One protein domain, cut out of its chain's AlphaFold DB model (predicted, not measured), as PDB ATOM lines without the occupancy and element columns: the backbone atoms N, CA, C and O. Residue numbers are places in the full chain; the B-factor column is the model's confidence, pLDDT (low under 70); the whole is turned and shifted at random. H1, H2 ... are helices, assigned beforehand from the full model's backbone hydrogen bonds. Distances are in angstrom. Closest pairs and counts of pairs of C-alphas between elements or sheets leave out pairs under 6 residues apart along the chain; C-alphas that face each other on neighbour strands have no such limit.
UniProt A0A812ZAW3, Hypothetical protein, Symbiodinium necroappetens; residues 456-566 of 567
ATOM      1  N   PHE A 456     269.462 248.270 335.399       95.25
ATOM      2  CA  PHE A 456     268.537 249.233 334.798       95.25
ATOM      3  C   PHE A 456     269.289 250.216 333.885       95.25
ATOM      4  O   PHE A 456     268.958 250.327 332.706       95.25
ATOM      5  N   GLU A 457     270.384 250.806 334.376       96.31
ATOM      6  CA  GLU A 457     271.334 251.591 333.571       96.31
ATOM      7  C   GLU A 457     271.899 250.778 332.396       96.31
ATOM      8  O   GLU A 457     272.071 251.312 331.302       96.31
ATOM      9  N   ALA A 458     272.157 249.478 332.588       96.50
ATOM     10  CA  ALA A 458     272.578 248.588 331.505       96.50
ATOM     11  C   ALA A 458     271.503 248.454 330.408       96.50
ATOM     12  O   ALA A 458     271.840 248.492 329.224       96.50
ATOM     13  N   SER A 459     270.220 248.349 330.782       96.62
ATOM     14  CA  SER A 459     269.095 248.275 329.836       96.62
ATOM     15  C   SER A 459     268.926 249.581 329.061       96.62
ATOM     16  O   SER A 459     268.869 249.563 327.831       96.62
ATOM     17  N   ASP A 460     268.932 250.722 329.755       96.62
ATOM     18  CA  ASP A 460     268.837 252.048 329.134       96.62
ATOM     19  C   ASP A 460     270.026 252.323 328.197       96.62
ATOM     20  O   ASP A 460     269.845 252.809 327.078       96.62
ATOM     21  N   CYS A 461     271.238 251.927 328.599       97.12
ATOM     22  CA  CYS A 461     272.436 252.018 327.769       97.12
ATOM     23  C   CYS A 461     272.338 251.141 326.507       97.12
ATOM     24  O   CYS A 461     272.664 251.605 325.412       97.12
ATOM     25  N   CYS A 462     271.831 249.907 326.621       97.31
ATOM     26  CA  CYS A 462     271.588 249.038 325.464       97.31
ATOM     27  C   CYS A 462     270.510 249.611 324.527       97.31
ATOM     28  O   CYS A 462     270.661 249.538 323.305       97.31
ATOM     29  N   ARG A 463     269.452 250.224 325.079       97.81
ATOM     30  CA  ARG A 463     268.388 250.894 324.314       97.81
ATOM     31  C   ARG A 463     268.943 252.067 323.503       97.81
ATOM     32  O   ARG A 463     268.742 252.122 322.288       97.81
ATOM     33  N   LEU A 464     269.716 252.946 324.147       97.38
ATOM     34  CA  LEU A 464     270.392 254.072 323.498       97.38
ATOM     35  C   LEU A 464     271.391 253.596 322.431       97.38
ATOM     36  O   LEU A 464     271.345 254.060 321.293       97.38
ATOM     37  N   ALA A 465     272.245 252.618 322.746       97.38
ATOM     38  CA  ALA A 465     273.200 252.073 321.784       97.38
ATOM     39  C   ALA A 465     272.503 251.469 320.553       97.38
ATOM     40  O   ALA A 465     272.909 251.743 319.426       97.38
ATOM     41  N   SER A 466     271.418 250.709 320.736       97.62
ATOM     42  CA  SER A 466     270.630 250.157 319.626       97.62
ATOM     43  C   SER A 466     269.995 251.249 318.755       97.62
ATOM     44  O   SER A 466     269.939 251.099 317.531       97.62
ATOM     45  N   HIS A 467     269.548 252.358 319.349       97.12
ATOM     46  CA  HIS A 467     269.040 253.513 318.606       97.12
ATOM     47  C   HIS A 467     270.149 254.175 317.767       97.12
ATOM     48  O   HIS A 467     269.993 254.331 316.554       97.12
ATOM     49  N   LEU A 468     271.309 254.461 318.369       96.12
ATOM     50  CA  LEU A 468     272.473 255.034 317.678       96.12
ATOM     51  C   LEU A 468     272.981 254.129 316.536       96.12
ATOM     52  O   LEU A 468     273.305 254.617 315.454       96.12
ATOM     53  N   LEU A 469     273.005 252.804 316.732       97.00
ATOM     54  CA  LEU A 469     273.358 251.835 315.683       97.00
ATOM     55  C   LEU A 469     272.355 251.827 314.525       97.00
ATOM     56  O   LEU A 469     272.766 251.674 313.371       97.00
ATOM     57  N   THR A 470     271.068 252.024 314.818       95.56
ATOM     58  CA  THR A 470     270.008 252.135 313.807       95.56
ATOM     59  C   THR A 470     270.183 253.412 312.980       95.56
ATOM     60  O   THR A 470     270.185 253.339 311.753       95.56
ATOM     61  N   LEU A 471     270.437 254.559 313.625       93.62
ATOM     62  CA  LEU A 471     270.731 255.826 312.938       93.62
ATOM     63  C   LEU A 471     271.952 255.702 312.009       93.62
ATOM     64  O   LEU A 471     271.850 255.995 310.818       93.62
ATOM     65  N   LEU A 472     273.072 255.166 312.512       93.81
ATOM     66  CA  LEU A 472     274.283 254.919 311.712       93.81
ATOM     67  C   LEU A 472     274.058 253.927 310.561       93.81
ATOM     68  O   LEU A 472     274.754 253.984 309.547       93.81
ATOM     69  N   CYS A 473     273.119 252.989 310.710       93.88
ATOM     70  CA  CYS A 473     272.749 252.055 309.651       93.88
ATOM     71  C   CYS A 473     271.946 252.759 308.549       93.88
ATOM     72  O   CYS A 473     272.269 252.611 307.370       93.88
ATOM     73  N   ASN A 474     270.960 253.573 308.929       91.50
ATOM     74  CA  ASN A 474     270.112 254.330 308.004       91.50
ATOM     75  C   ASN A 474     270.898 255.407 307.234       91.50
ATOM     76  O   ASN A 474     270.535 255.754 306.116       91.50
ATOM     77  N   GLN A 475     271.999 255.903 307.801       90.38
ATOM     78  CA  GLN A 475     272.893 256.892 307.182       90.38
ATOM     79  C   GLN A 475     274.117 256.270 306.487       90.38
ATOM     80  O   GLN A 475     275.051 256.981 306.108       90.38
ATOM     81  N   SER A 476     274.147 254.945 306.312       90.00
ATOM     82  CA  SER A 476     275.335 254.238 305.813       90.00
ATOM     83  C   SER A 476     275.756 254.620 304.388       90.00
ATOM     84  O   SER A 476     276.952 254.591 304.105       90.00
ATOM     85  N   GLU A 477     274.826 255.072 303.538       84.75
ATOM     86  CA  GLU A 477     275.113 255.622 302.198       84.75
ATOM     87  C   GLU A 477     275.831 256.986 302.230       84.75
ATOM     88  O   GLU A 477     276.438 257.396 301.240       84.75
ATOM     89  N   HIS A 478     275.753 257.713 303.348       84.44
ATOM     90  CA  HIS A 478     276.298 259.068 303.503       84.44
ATOM     91  C   HIS A 478     277.558 259.100 304.376       84.44
ATOM     92  O   HIS A 478     278.425 259.953 304.193       84.44
ATOM     93  N   MET A 479     277.691 258.147 305.299       85.12
ATOM     94  CA  MET A 479     278.865 257.984 306.151       85.12
ATOM     95  C   MET A 479     279.758 256.856 305.623       85.12
ATOM     96  O   MET A 479     279.535 255.682 305.922       85.12
ATOM     97  N   SER A 480     280.828 257.220 304.909       82.19
ATOM     98  CA  SER A 480     281.810 256.285 304.322       82.19
ATOM     99  C   SER A 480     282.429 255.298 305.322       82.19
ATOM    100  O   SER A 480     282.854 254.214 304.938       82.19
ATOM    101  N   GLN A 481     282.456 255.646 306.612       89.12
ATOM    102  CA  GLN A 481     282.970 254.805 307.698       89.12
ATOM    103  C   GLN A 481     281.865 254.238 308.613       89.12
ATOM    104  O   GLN A 481     282.165 253.740 309.694       89.12
ATOM    105  N   SER A 482     280.593 254.249 308.192       92.06
ATOM    106  CA  SER A 482     279.445 253.797 309.003       92.06
ATOM    107  C   SER A 482     279.594 252.385 309.583       92.06
ATOM    108  O   SER A 482     279.152 252.126 310.702       92.06
ATOM    109  N   ALA A 483     280.210 251.448 308.856       93.06
ATOM    110  CA  ALA A 483     280.528 250.118 309.379       93.06
ATOM    111  C   ALA A 483     281.553 250.193 310.526       93.06
ATOM    112  O   ALA A 483     281.315 249.639 311.597       93.06
ATOM    113  N   LEU A 484     282.642 250.945 310.349       93.31
ATOM    114  CA  LEU A 484     283.693 251.100 311.356       93.31
ATOM    115  C   LEU A 484     283.186 251.827 312.611       93.31
ATOM    116  O   LEU A 484     283.461 251.385 313.725       93.31
ATOM    117  N   THR A 485     282.388 252.888 312.454       94.31
ATOM    118  CA  THR A 485     281.782 253.611 313.585       94.31
ATOM    119  C   THR A 485     280.823 252.718 314.373       94.31
ATOM    120  O   THR A 485     280.887 252.696 315.601       94.31
ATOM    121  N   ARG A 486     279.981 251.920 313.694       96.12
ATOM    122  CA  ARG A 486     279.116 250.927 314.357       96.12
ATOM    123  C   ARG A 486     279.935 249.862 315.088       96.12
ATOM    124  O   ARG A 486     279.603 249.533 316.221       96.12
ATOM    125  N   PHE A 487     281.024 249.368 314.494       96.56
ATOM    126  CA  PHE A 487     281.918 248.404 315.146       96.56
ATOM    127  C   PHE A 487     282.538 248.970 316.423       96.56
ATOM    128  O   PHE A 487     282.461 248.335 317.468       96.56
ATOM    129  N   ALA A 488     283.102 250.178 316.353       95.12
ATOM    130  CA  ALA A 488     283.714 250.845 317.498       95.12
ATOM    131  C   ALA A 488     282.700 251.103 318.627       95.12
ATOM    132  O   ALA A 488     283.026 250.916 319.798       95.12
ATOM    133  N   LEU A 489     281.460 251.473 318.279       96.31
ATOM    134  CA  LEU A 489     280.376 251.671 319.242       96.31
ATOM    135  C   LEU A 489     280.009 250.365 319.965       96.31
ATOM    136  O   LEU A 489     279.910 250.355 321.190       96.31
ATOM    137  N   ILE A 490     279.866 249.260 319.222       97.06
ATOM    138  CA  ILE A 490     279.573 247.931 319.787       97.06
ATOM    139  C   ILE A 490     280.743 247.435 320.637       97.06
ATOM    140  O   ILE A 490     280.532 246.984 321.758       97.06
ATOM    141  N   ALA A 491     281.978 247.560 320.144       95.56
ATOM    142  CA  ALA A 491     283.167 247.148 320.877       95.56
ATOM    143  C   ALA A 491     283.295 247.905 322.207       95.56
ATOM    144  O   ALA A 491     283.471 247.273 323.248       95.56
ATOM    145  N   ARG A 492     283.124 249.237 322.211       95.56
ATOM    146  CA  ARG A 492     283.100 250.041 323.444       95.56
ATOM    147  C   ARG A 492     281.970 249.604 324.381       95.56
ATOM    148  O   ARG A 492     282.217 249.419 325.570       95.56
ATOM    149  N   LEU A 493     280.755 249.398 323.866       96.56
ATOM    150  CA  LEU A 493     279.620 248.954 324.678       96.56
ATOM    151  C   LEU A 493     279.907 247.618 325.380       96.56
ATOM    152  O   LEU A 493     279.806 247.545 326.600       96.56
ATOM    153  N   LEU A 494     280.287 246.589 324.620       95.62
ATOM    154  CA  LEU A 494     280.409 245.216 325.122       95.62
ATOM    155  C   LEU A 494     281.697 244.947 325.916       95.62
ATOM    156  O   LEU A 494     281.737 243.975 326.662       95.62
ATOM    157  N   THR A 495     282.751 245.759 325.749       93.19
ATOM    158  CA  THR A 495     284.057 245.522 326.406       93.19
ATOM    159  C   THR A 495     284.460 246.566 327.447       93.19
ATOM    160  O   THR A 495     285.356 246.289 328.240       93.19
ATOM    161  N   GLN A 496     283.836 247.752 327.459       94.19
ATOM    162  CA  GLN A 496     284.199 248.847 328.375       94.19
ATOM    163  C   GLN A 496     283.023 249.332 329.227       94.19
ATOM    164  O   GLN A 496     283.216 249.611 330.405       94.19
ATOM    165  N   ILE A 497     281.820 249.445 328.648       96.12
ATOM    166  CA  ILE A 497     280.658 250.006 329.357       96.12
ATOM    167  C   ILE A 497     279.910 248.925 330.146       96.12
ATOM    168  O   ILE A 497     279.606 249.126 331.322       96.12
ATOM    169  N   LEU A 498     279.591 247.797 329.502       96.06
ATOM    170  CA  LEU A 498     278.886 246.679 330.126       96.06
ATOM    171  C   LEU A 498     279.864 245.767 330.889       96.06
ATOM    172  O   LEU A 498     280.895 245.382 330.331       96.06
ATOM    173  N   PRO A 499     279.551 245.357 332.133       93.81
ATOM    174  CA  PRO A 499     280.365 244.391 332.865       93.81
ATOM    175  C   PRO A 499     280.412 243.039 332.149       93.81
ATOM    176  O   PRO A 499     279.370 242.469 331.825       93.81
ATOM    177  N   MET A 500     281.609 242.487 331.937       91.31
ATOM    178  CA  MET A 500     281.761 241.149 331.352       91.31
ATOM    179  C   MET A 500     281.036 240.092 332.211       91.31
ATOM    180  O   MET A 500     281.229 240.073 333.432       91.31
ATOM    181  N   PRO A 501     280.225 239.193 331.617       90.00
ATOM    182  CA  PRO A 501     279.642 238.078 332.352       90.00
ATOM    183  C   PRO A 501     280.733 237.138 332.872       90.00
ATOM    184  O   PRO A 501     281.716 236.854 332.186       90.00
ATOM    185  N   LEU A 502     280.552 236.650 334.103       89.25
ATOM    186  CA  LEU A 502     281.419 235.613 334.660       89.25
ATOM    187  C   LEU A 502     281.077 234.263 334.003       89.25
ATOM    188  O   LEU A 502     279.892 234.008 333.766       89.25
ATOM    189  N   PRO A 503     282.072 233.390 333.743       87.06
ATOM    190  CA  PRO A 503     281.831 232.045 333.223       87.06
ATOM    191  C   PRO A 503     280.807 231.275 334.061       87.06
ATOM    192  O   PRO A 503     280.729 231.468 335.276       87.06
ATOM    193  N   LEU A 504     280.053 230.373 333.421       83.19
ATOM    194  CA  LEU A 504     279.024 229.574 334.099       83.19
ATOM    195  C   LEU A 504     279.569 228.820 335.322       83.19
ATOM    196  O   LEU A 504     278.910 228.807 336.355       83.19
ATOM    197  N   ASP A 505     280.789 228.287 335.218       88.38
ATOM    198  CA  ASP A 505     281.443 227.466 336.245       88.38
ATOM    199  C   ASP A 505     282.192 228.290 337.317       88.38
ATOM    200  O   ASP A 505     282.932 227.743 338.136       88.38
ATOM    201  N   HIS A 506     282.073 229.623 337.307       88.88
ATOM    202  CA  HIS A 506     282.829 230.475 338.221       88.88
ATOM    203  C   HIS A 506     282.258 230.413 339.656       88.88
ATOM    204  O   HIS A 506     281.106 230.794 339.869       88.88
ATOM    205  N   PRO A 507     283.050 230.062 340.692       91.00
ATOM    206  CA  PRO A 507     282.535 229.782 342.042       91.00
ATOM    207  C   PRO A 507     281.918 231.000 342.750       91.00
ATOM    208  O   PRO A 507     281.163 230.858 343.705       91.00
ATOM    209  N   GLY A 508     282.236 232.213 342.293       89.38
ATOM    210  CA  GLY A 508     281.627 233.459 342.768       89.38
ATOM    211  C   GLY A 508     280.503 234.001 341.879       89.38
ATOM    212  O   GLY A 508     280.231 235.194 341.965       89.38
ATOM    213  N   LYS A 509     279.919 233.211 340.963       87.69
ATOM    214  CA  LYS A 509     278.937 233.718 339.987       87.69
ATOM    215  C   LYS A 509     277.712 234.330 340.676       87.69
ATOM    216  O   LYS A 509     277.429 235.500 340.446       87.69
ATOM    217  N   ASP A 510     277.065 233.601 341.579       86.31
ATOM    218  CA  ASP A 510     275.818 234.050 342.219       86.31
ATOM    219  C   ASP A 510     276.012 235.260 343.148       86.31
ATOM    220  O   ASP A 510     275.102 236.060 343.334       86.31
ATOM    221  N   THR A 511     277.213 235.422 343.716       88.44
ATOM    222  CA  THR A 511     277.517 236.463 344.715       88.44
ATOM    223  C   THR A 511     278.259 237.679 344.161       88.44
ATOM    224  O   THR A 511     278.227 238.739 344.783       88.44
ATOM    225  N   ARG A 512     278.957 237.552 343.023       87.94
ATOM    226  CA  ARG A 512     279.791 238.624 342.442       87.94
ATOM    227  C   ARG A 512     279.453 238.975 340.995       87.94
ATOM    228  O   ARG A 512     279.958 239.982 340.504       87.94
ATOM    229  N   CYS A 513     278.654 238.179 340.281       89.81
ATOM    230  CA  CYS A 513     278.297 238.522 338.908       89.81
ATOM    231  C   CYS A 513     277.259 239.648 338.889       89.81
ATOM    232  O   CYS A 513     276.164 239.506 339.426       89.81
ATOM    233  N   PHE A 514     277.577 240.730 338.181       93.31
ATOM    234  CA  PHE A 514     276.649 241.826 337.894       93.31
ATOM    235  C   PHE A 514     275.302 241.336 337.326       93.31
ATOM    236  O   PHE A 514     274.247 241.826 337.710       93.31
ATOM    237  N   TRP A 515     275.331 240.311 336.469       91.75
ATOM    238  CA  TRP A 515     274.150 239.761 335.796       91.75
ATOM    239  C   TRP A 515     273.326 238.775 336.640       91.75
ATOM    240  O   TRP A 515     272.236 238.400 336.220       91.75
ATOM    241  N   MET A 516     273.811 238.371 337.821       90.31
ATOM    242  CA  MET A 516     273.050 237.539 338.771       90.31
ATOM    243  C   MET A 516     272.291 238.370 339.817       90.31
ATOM    244  O   MET A 516     271.587 237.807 340.652       90.31
ATOM    245  N   GLN A 517     272.406 239.702 339.771       89.69
ATOM    246  CA  GLN A 517     271.642 240.605 340.631       89.69
ATOM    247  C   GLN A 517     270.130 240.472 340.392       89.69
ATOM    248  O   GLN A 517     269.673 240.120 339.298       89.69
ATOM    249  N   GLU A 518     269.336 240.790 341.417       88.75
ATOM    250  CA  GLU A 518     267.881 240.780 341.304       88.75
ATOM    251  C   GLU A 518     267.413 241.821 340.271       88.75
ATOM    252  O   GLU A 518     267.735 243.006 340.343       88.75
ATOM    253  N   MET A 519     266.660 241.357 339.274       93.44
ATOM    254  CA  MET A 519     266.196 242.162 338.145       93.44
ATOM    255  C   MET A 519     264.727 241.876 337.866       93.44
ATOM    256  O   MET A 519     264.331 240.712 337.741       93.44
ATOM    257  N   LYS A 520     263.943 242.940 337.659       94.56
ATOM    258  CA  LYS A 520     262.564 242.841 337.167       94.56
ATOM    259  C   LYS A 520     262.531 242.133 335.811       94.56
ATOM    260  O   LYS A 520     263.400 242.345 334.965       94.56
ATOM    261  N   GLN A 521     261.495 241.325 335.585       94.31
ATOM    262  CA  GLN A 521     261.314 240.577 334.336       94.31
ATOM    263  C   GLN A 521     261.259 241.496 333.103       94.31
ATOM    264  O   GLN A 521     261.824 241.156 332.067       94.31
ATOM    265  N   GLU A 522     260.657 242.679 333.239       94.75
ATOM    266  CA  GLU A 522     260.616 243.724 332.207       94.75
ATOM    267  C   GLU A 522     262.025 244.169 331.788       94.75
ATOM    268  O   GLU A 522     262.345 244.159 330.603       94.75
ATOM    269  N   THR A 523     262.898 244.478 332.755       95.19
ATOM    270  CA  THR A 523     264.293 244.873 332.503       95.19
ATOM    271  C   THR A 523     265.083 243.741 331.848       95.19
ATOM    272  O   THR A 523     265.822 243.987 330.899       95.19
ATOM    273  N   LYS A 524     264.887 242.485 332.281       94.38
ATOM    274  CA  LYS A 524     265.503 241.318 331.623       94.38
ATOM    275  C   LYS A 524     265.067 241.207 330.156       94.38
ATOM    276  O   LYS A 524     265.907 241.014 329.281       94.38
ATOM    277  N   ALA A 525     263.770 241.347 329.878       93.62
ATOM    278  CA  ALA A 525     263.224 241.251 328.525       93.62
ATOM    279  C   ALA A 525     263.700 242.400 327.614       93.62
ATOM    280  O   ALA A 525     264.083 242.153 326.470       93.62
ATOM    281  N   ASP A 526     263.719 243.636 328.122       95.69
ATOM    282  CA  ASP A 526     264.197 244.817 327.394       95.69
ATOM    283  C   ASP A 526     265.694 244.714 327.060       95.69
ATOM    284  O   ASP A 526     266.102 244.952 325.919       95.69
ATOM    285  N   LEU A 527     266.506 244.268 328.020       95.62
ATOM    286  CA  LEU A 527     267.945 244.098 327.847       95.62
ATOM    287  C   LEU A 527     268.269 242.984 326.839       95.62
ATOM    288  O   LEU A 527     269.059 243.204 325.921       95.62
ATOM    289  N   MET A 528     267.599 241.828 326.926       94.44
ATOM    290  CA  MET A 528     267.764 240.737 325.953       94.44
ATOM    291  C   MET A 528     267.317 241.138 324.541       94.44
ATOM    292  O   MET A 528     268.000 240.822 323.564       94.44
ATOM    293  N   ARG A 529     266.213 241.889 324.414       96.00
ATOM    294  CA  ARG A 529     265.743 242.434 323.130       96.00
ATOM    295  C   ARG A 529     266.797 243.337 322.487       96.00
ATOM    296  O   ARG A 529     267.075 243.193 321.296       96.00
ATOM    297  N   HIS A 530     267.383 244.256 323.251       97.44
ATOM    298  CA  HIS A 530     268.363 245.198 322.716       97.44
ATOM    299  C   HIS A 530     269.725 244.547 322.454       97.44
ATOM    300  O   HIS A 530     270.300 244.796 321.394       97.44
ATOM    301  N   LEU A 531     270.200 243.635 323.313       96.19
ATOM    302  CA  LEU A 531     271.398 242.833 323.029       96.19
ATOM    303  C   LEU A 531     271.246 242.005 321.745       96.19
ATOM    304  O   LEU A 531     272.189 241.935 320.960       96.19
ATOM    305  N   TYR A 532     270.065 241.445 321.469       95.75
ATOM    306  CA  TYR A 532     269.798 240.741 320.211       95.75
ATOM    307  C   TYR A 532     269.887 241.663 318.978       95.75
ATOM    308  O   TYR A 532     270.491 241.293 317.967       95.75
ATOM    309  N   LEU A 533     269.347 242.887 319.047       96.50
ATOM    310  CA  LEU A 533     269.481 243.872 317.963       96.50
ATOM    311  C   LEU A 533     270.944 244.309 317.767       96.50
ATOM    312  O   LEU A 533     271.432 244.353 316.635       96.50
ATOM    313  N   ILE A 534     271.672 244.544 318.862       97.62
ATOM    314  CA  ILE A 534     273.109 244.849 318.856       97.62
ATOM    315  C   ILE A 534     273.910 243.690 318.241       97.62
ATOM    316  O   ILE A 534     274.774 243.936 317.402       97.62
ATOM    317  N   ALA A 535     273.590 242.433 318.566       96.25
ATOM    318  CA  ALA A 535     274.228 241.249 317.988       96.25
ATOM    319  C   ALA A 535     274.003 241.138 316.469       96.25
ATOM    320  O   ALA A 535     274.927 240.795 315.728       96.25
ATOM    321  N   ARG A 536     272.808 241.492 315.972       95.88
ATOM    322  CA  ARG A 536     272.532 241.559 314.526       95.88
ATOM    323  C   ARG A 536     273.351 242.648 313.834       95.88
ATOM    324  O   ARG A 536     273.915 242.392 312.771       95.88
ATOM    325  N   HIS A 537     273.464 243.833 314.439       96.50
ATOM    326  CA  HIS A 537     274.355 244.883 313.935       96.50
ATOM    327  C   HIS A 537     275.826 244.448 313.969       96.50
ATOM    328  O   HIS A 537     276.541 244.683 312.997       96.50
ATOM    329  N   PHE A 538     276.264 243.775 315.034       96.69
ATOM    330  CA  PHE A 538     277.621 243.251 315.172       96.69
ATOM    331  C   PHE A 538     277.953 242.260 314.055       96.69
ATOM    332  O   PHE A 538     278.958 242.443 313.374       96.69
ATOM    333  N   ALA A 539     277.085 241.275 313.802       95.00
ATOM    334  CA  ALA A 539     277.265 240.309 312.721       95.00
ATOM    335  C   ALA A 539     277.355 240.997 311.346       95.00
ATOM    336  O   ALA A 539     278.331 240.798 310.625       95.00
ATOM    337  N   ALA A 540     276.396 241.870 311.013       94.12
ATOM    338  CA  ALA A 540     276.386 242.598 309.740       94.12
ATOM    339  C   ALA A 540     277.658 243.441 309.530       94.12
ATOM    340  O   ALA A 540     278.218 243.485 308.436       94.12
ATOM    341  N   VAL A 541     278.148 244.083 310.592       95.19
ATOM    342  CA  VAL A 541     279.365 244.900 310.554       95.19
ATOM    343  C   VAL A 541     280.636 244.045 310.526       95.19
ATOM    344  O   VAL A 541     281.609 244.430 309.881       95.19
ATOM    345  N   CYS A 542     280.640 242.864 311.149       92.12
ATOM    346  CA  CYS A 542     281.753 241.925 311.044       92.12
ATOM    347  C   CYS A 542     281.950 241.429 309.609       92.12
ATOM    348  O   CYS A 542     283.094 241.343 309.181       92.12
ATOM    349  N   PHE A 543     280.874 241.183 308.854       89.56
ATOM    350  CA  PHE A 543     280.979 240.844 307.430       89.56
ATOM    351  C   PHE A 543     281.350 242.043 306.543       89.56
ATOM    352  O   PHE A 543     282.048 241.865 305.552       89.56
ATOM    353  N   ALA A 544     280.938 243.263 306.907       90.12
ATOM    354  CA  ALA A 544     281.271 244.476 306.150       90.12
ATOM    355  C   ALA A 544     282.716 244.979 306.358       90.12
ATOM    356  O   ALA A 544     283.228 245.736 305.535       90.12
ATOM    357  N   LEU A 545     283.375 244.615 307.464       90.31
ATOM    358  CA  LEU A 545     284.736 245.062 307.771       90.31
ATOM    359  C   LEU A 545     285.793 244.037 307.360       90.31
ATOM    360  O   LEU A 545     285.771 242.876 307.774       90.31
ATOM    361  N   ARG A 546     286.803 244.514 306.626       87.12
ATOM    362  CA  ARG A 546     288.014 243.747 306.320       87.12
ATOM    363  C   ARG A 546     288.689 243.275 307.613       87.12
ATOM    364  O   ARG A 546     288.928 244.079 308.509       87.12
ATOM    365  N   ALA A 547     289.028 241.988 307.673       82.38
ATOM    366  CA  ALA A 547     289.790 241.411 308.774       82.38
ATOM    367  C   ALA A 547     291.163 242.094 308.925       82.38
ATOM    368  O   ALA A 547     291.915 242.247 307.958       82.38
ATOM    369  N   SER A 548     291.460 242.516 310.150       86.12
ATOM    370  CA  SER A 548     292.724 243.096 310.598       86.12
ATOM    371  C   SER A 548     292.989 242.615 312.023       86.12
ATOM    372  O   SER A 548     292.058 242.254 312.741       86.12
ATOM    373  N   ARG A 549     294.242 242.661 312.482       82.25
ATOM    374  CA  ARG A 549     294.600 242.186 313.828       82.25
ATOM    375  C   ARG A 549     293.828 242.917 314.937       82.25
ATOM    376  O   ARG A 549     293.486 242.319 315.952       82.25
ATOM    377  N   GLU A 550     293.542 244.198 314.731       81.12
ATOM    378  CA  GLU A 550     292.814 245.069 315.653       81.12
ATOM    379  C   GLU A 550     291.312 244.755 315.647       81.12
ATOM    380  O   GLU A 550     290.693 244.655 316.707       81.12
ATOM    381  N   THR A 551     290.724 244.560 314.462       85.94
ATOM    382  CA  THR A 551     289.299 244.212 314.337       85.94
ATOM    383  C   THR A 551     289.029 242.797 314.840       85.94
ATOM    384  O   THR A 551     288.097 242.610 315.616       85.94
ATOM    385  N   ASP A 552     289.871 241.816 314.514       87.38
ATOM    386  CA  ASP A 552     289.750 240.442 315.016       87.38
ATOM    387  C   ASP A 552     290.005 240.351 316.529       87.38
ATOM    388  O   ASP A 552     289.256 239.680 317.244       87.38
ATOM    389  N   GLY A 553     290.976 241.116 317.043       87.81
ATOM    390  CA  GLY A 553     291.225 241.253 318.480       87.81
ATOM    391  C   GLY A 553     290.031 241.810 319.264       87.81
ATOM    392  O   GLY A 553     289.799 241.386 320.393       87.81
ATOM    393  N   ALA A 554     289.233 242.702 318.666       88.19
ATOM    394  CA  ALA A 554     287.990 243.205 319.256       88.19
ATOM    395  C   ALA A 554     286.769 242.297 318.989       88.19
ATOM    396  O   ALA A 554     285.850 242.245 319.811       88.19
ATOM    397  N   ARG A 555     286.749 241.538 317.881       91.50
ATOM    398  CA  ARG A 555     285.669 240.588 317.550       91.50
ATOM    399  C   ARG A 555     285.573 239.448 318.556       91.50
ATOM    400  O   ARG A 555     284.462 239.099 318.958       91.50
ATOM    401  N   ALA A 556     286.706 238.884 318.973       90.50
ATOM    402  CA  ALA A 556     286.749 237.773 319.922       90.50
ATOM    403  C   ALA A 556     286.024 238.070 321.260       90.50
ATOM    404  O   ALA A 556     285.059 237.362 321.557       90.50
ATOM    405  N   PRO A 557     286.370 239.118 322.041       89.75
ATOM    406  CA  PRO A 557     285.694 239.404 323.310       89.75
ATOM    407  C   PRO A 557     284.216 239.774 323.130       89.75
ATOM    408  O   PRO A 557     283.390 239.325 323.921       89.75
ATOM    409  N   CYS A 558     283.851 240.503 322.065       92.38
ATOM    410  CA  CYS A 558     282.447 240.805 321.759       92.38
ATOM    411  C   CYS A 558     281.631 239.529 321.487       92.38
ATOM    412  O   CYS A 558     280.512 239.386 321.975       92.38
ATOM    413  N   THR A 559     282.207 238.578 320.745       90.88
ATOM    414  CA  THR A 559     281.570 237.286 320.452       90.88
ATOM    415  C   THR A 559     281.429 236.442 321.718       90.88
ATOM    416  O   THR A 559     280.377 235.848 321.936       90.88
ATOM    417  N   CYS A 560     282.444 236.427 322.591       88.19
ATOM    418  CA  CYS A 560     282.366 235.757 323.891       88.19
ATOM    419  C   CYS A 560     281.286 236.373 324.795       88.19
ATOM    420  O   CYS A 560     280.480 235.628 325.342       88.19
ATOM    421  N   PHE A 561     281.209 237.707 324.900       91.44
ATOM    422  CA  PHE A 561     280.161 238.393 325.668       91.44
ATOM    423  C   PHE A 561     278.762 237.980 325.192       91.44
ATOM    424  O   PHE A 561     277.939 237.529 325.987       91.44
ATOM    425  N   LEU A 562     278.501 238.083 323.882       89.44
ATOM    426  CA  LEU A 562     277.196 237.750 323.302       89.44
ATOM    427  C   LEU A 562     276.858 236.257 323.437       89.44
ATOM    428  O   LEU A 562     275.693 235.913 323.613       89.44
ATOM    429  N   LYS A 563     277.865 235.375 323.387       87.19
ATOM    430  CA  LYS A 563     277.691 233.934 323.588       87.19
ATOM    431  C   LYS A 563     277.337 233.587 325.033       87.19
ATOM    432  O   LYS A 563     276.458 232.759 325.231       87.19
ATOM    433  N   GLU A 564     277.998 234.183 326.025       85.12
ATOM    434  CA  GLU A 564     277.701 233.902 327.437       85.12
ATOM    435  C   GLU A 564     276.393 234.556 327.909       85.12
ATOM    436  O   GLU A 564     275.708 233.967 328.731       85.12
ATOM    437  N   MET A 565     275.993 235.706 327.349       83.12
ATOM    438  CA  MET A 565     274.667 236.306 327.601       83.12
ATOM    439  C   MET A 565     273.508 235.568 326.905       83.12
ATOM    440  O   MET A 565     272.347 235.828 327.213       83.12
ATOM    441  N   GLY A 566     273.801 234.695 325.937       77.56
ATOM    442  CA  GLY A 566     272.809 233.897 325.208       77.56
ATOM    443  C   GLY A 566     272.570 232.491 325.772       77.56
ATOM    444  O   GLY A 566     271.770 231.758 325.190       77.56
TER     445      GLY A 566
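What this domain is: This is residues 456 to 566 of the 567 residues of the protein "Hypothetical protein" of Symbiodinium necroappetens (UniProt A0A812ZAW3). Helices H1 and H2 form a hairpin that the longest helix, H4, crosses at a slant, making an up-and-down bundle, each helix running against the one before; H5 folds back and packs on H2. A loop with little H3 lies at one end. The printed part, 111 residues with five named helices, H1 to H5, and no named strand, is all helix and compact: radius of gyration of the C-alphas 14.7 A, spans 46 by 31 by 18 A.

How they stand to each other: H1, residues 456 to 474, touches H2, residues 482 to 497, with residues 465 to 473 alone; closest C-alphas, Leu 472 and Ser 482, 5.9 A; shallow tilt, 9 degrees. H3, residues 509 to 512, touches no helix. H4, residues 521 to 544, touches H1; closest C-alphas, Ser 459 and Leu 527, 4.8 A. H5, residues 549 to 564, touches H2 at a steep tilt of 56 degrees; closest C-alphas, Leu 494 and Cys 558, 5.9 A. Every O i to N i+4 pair is within hydrogen-bond range in H1, H2 and H4, 11 of 12 in H5; H3 is too short.

Where its parts are: H1 begins at C-alpha 456 (268.537, 249.233, 334.798) and spans 27.3 A; H4 spans 34.8 A; H5 ends at C-alpha 564 (277.701, 233.902, 327.437).

The domain as a whole: The printed part has no cut; H2 to H3 is a long link; no printed residue is under 70.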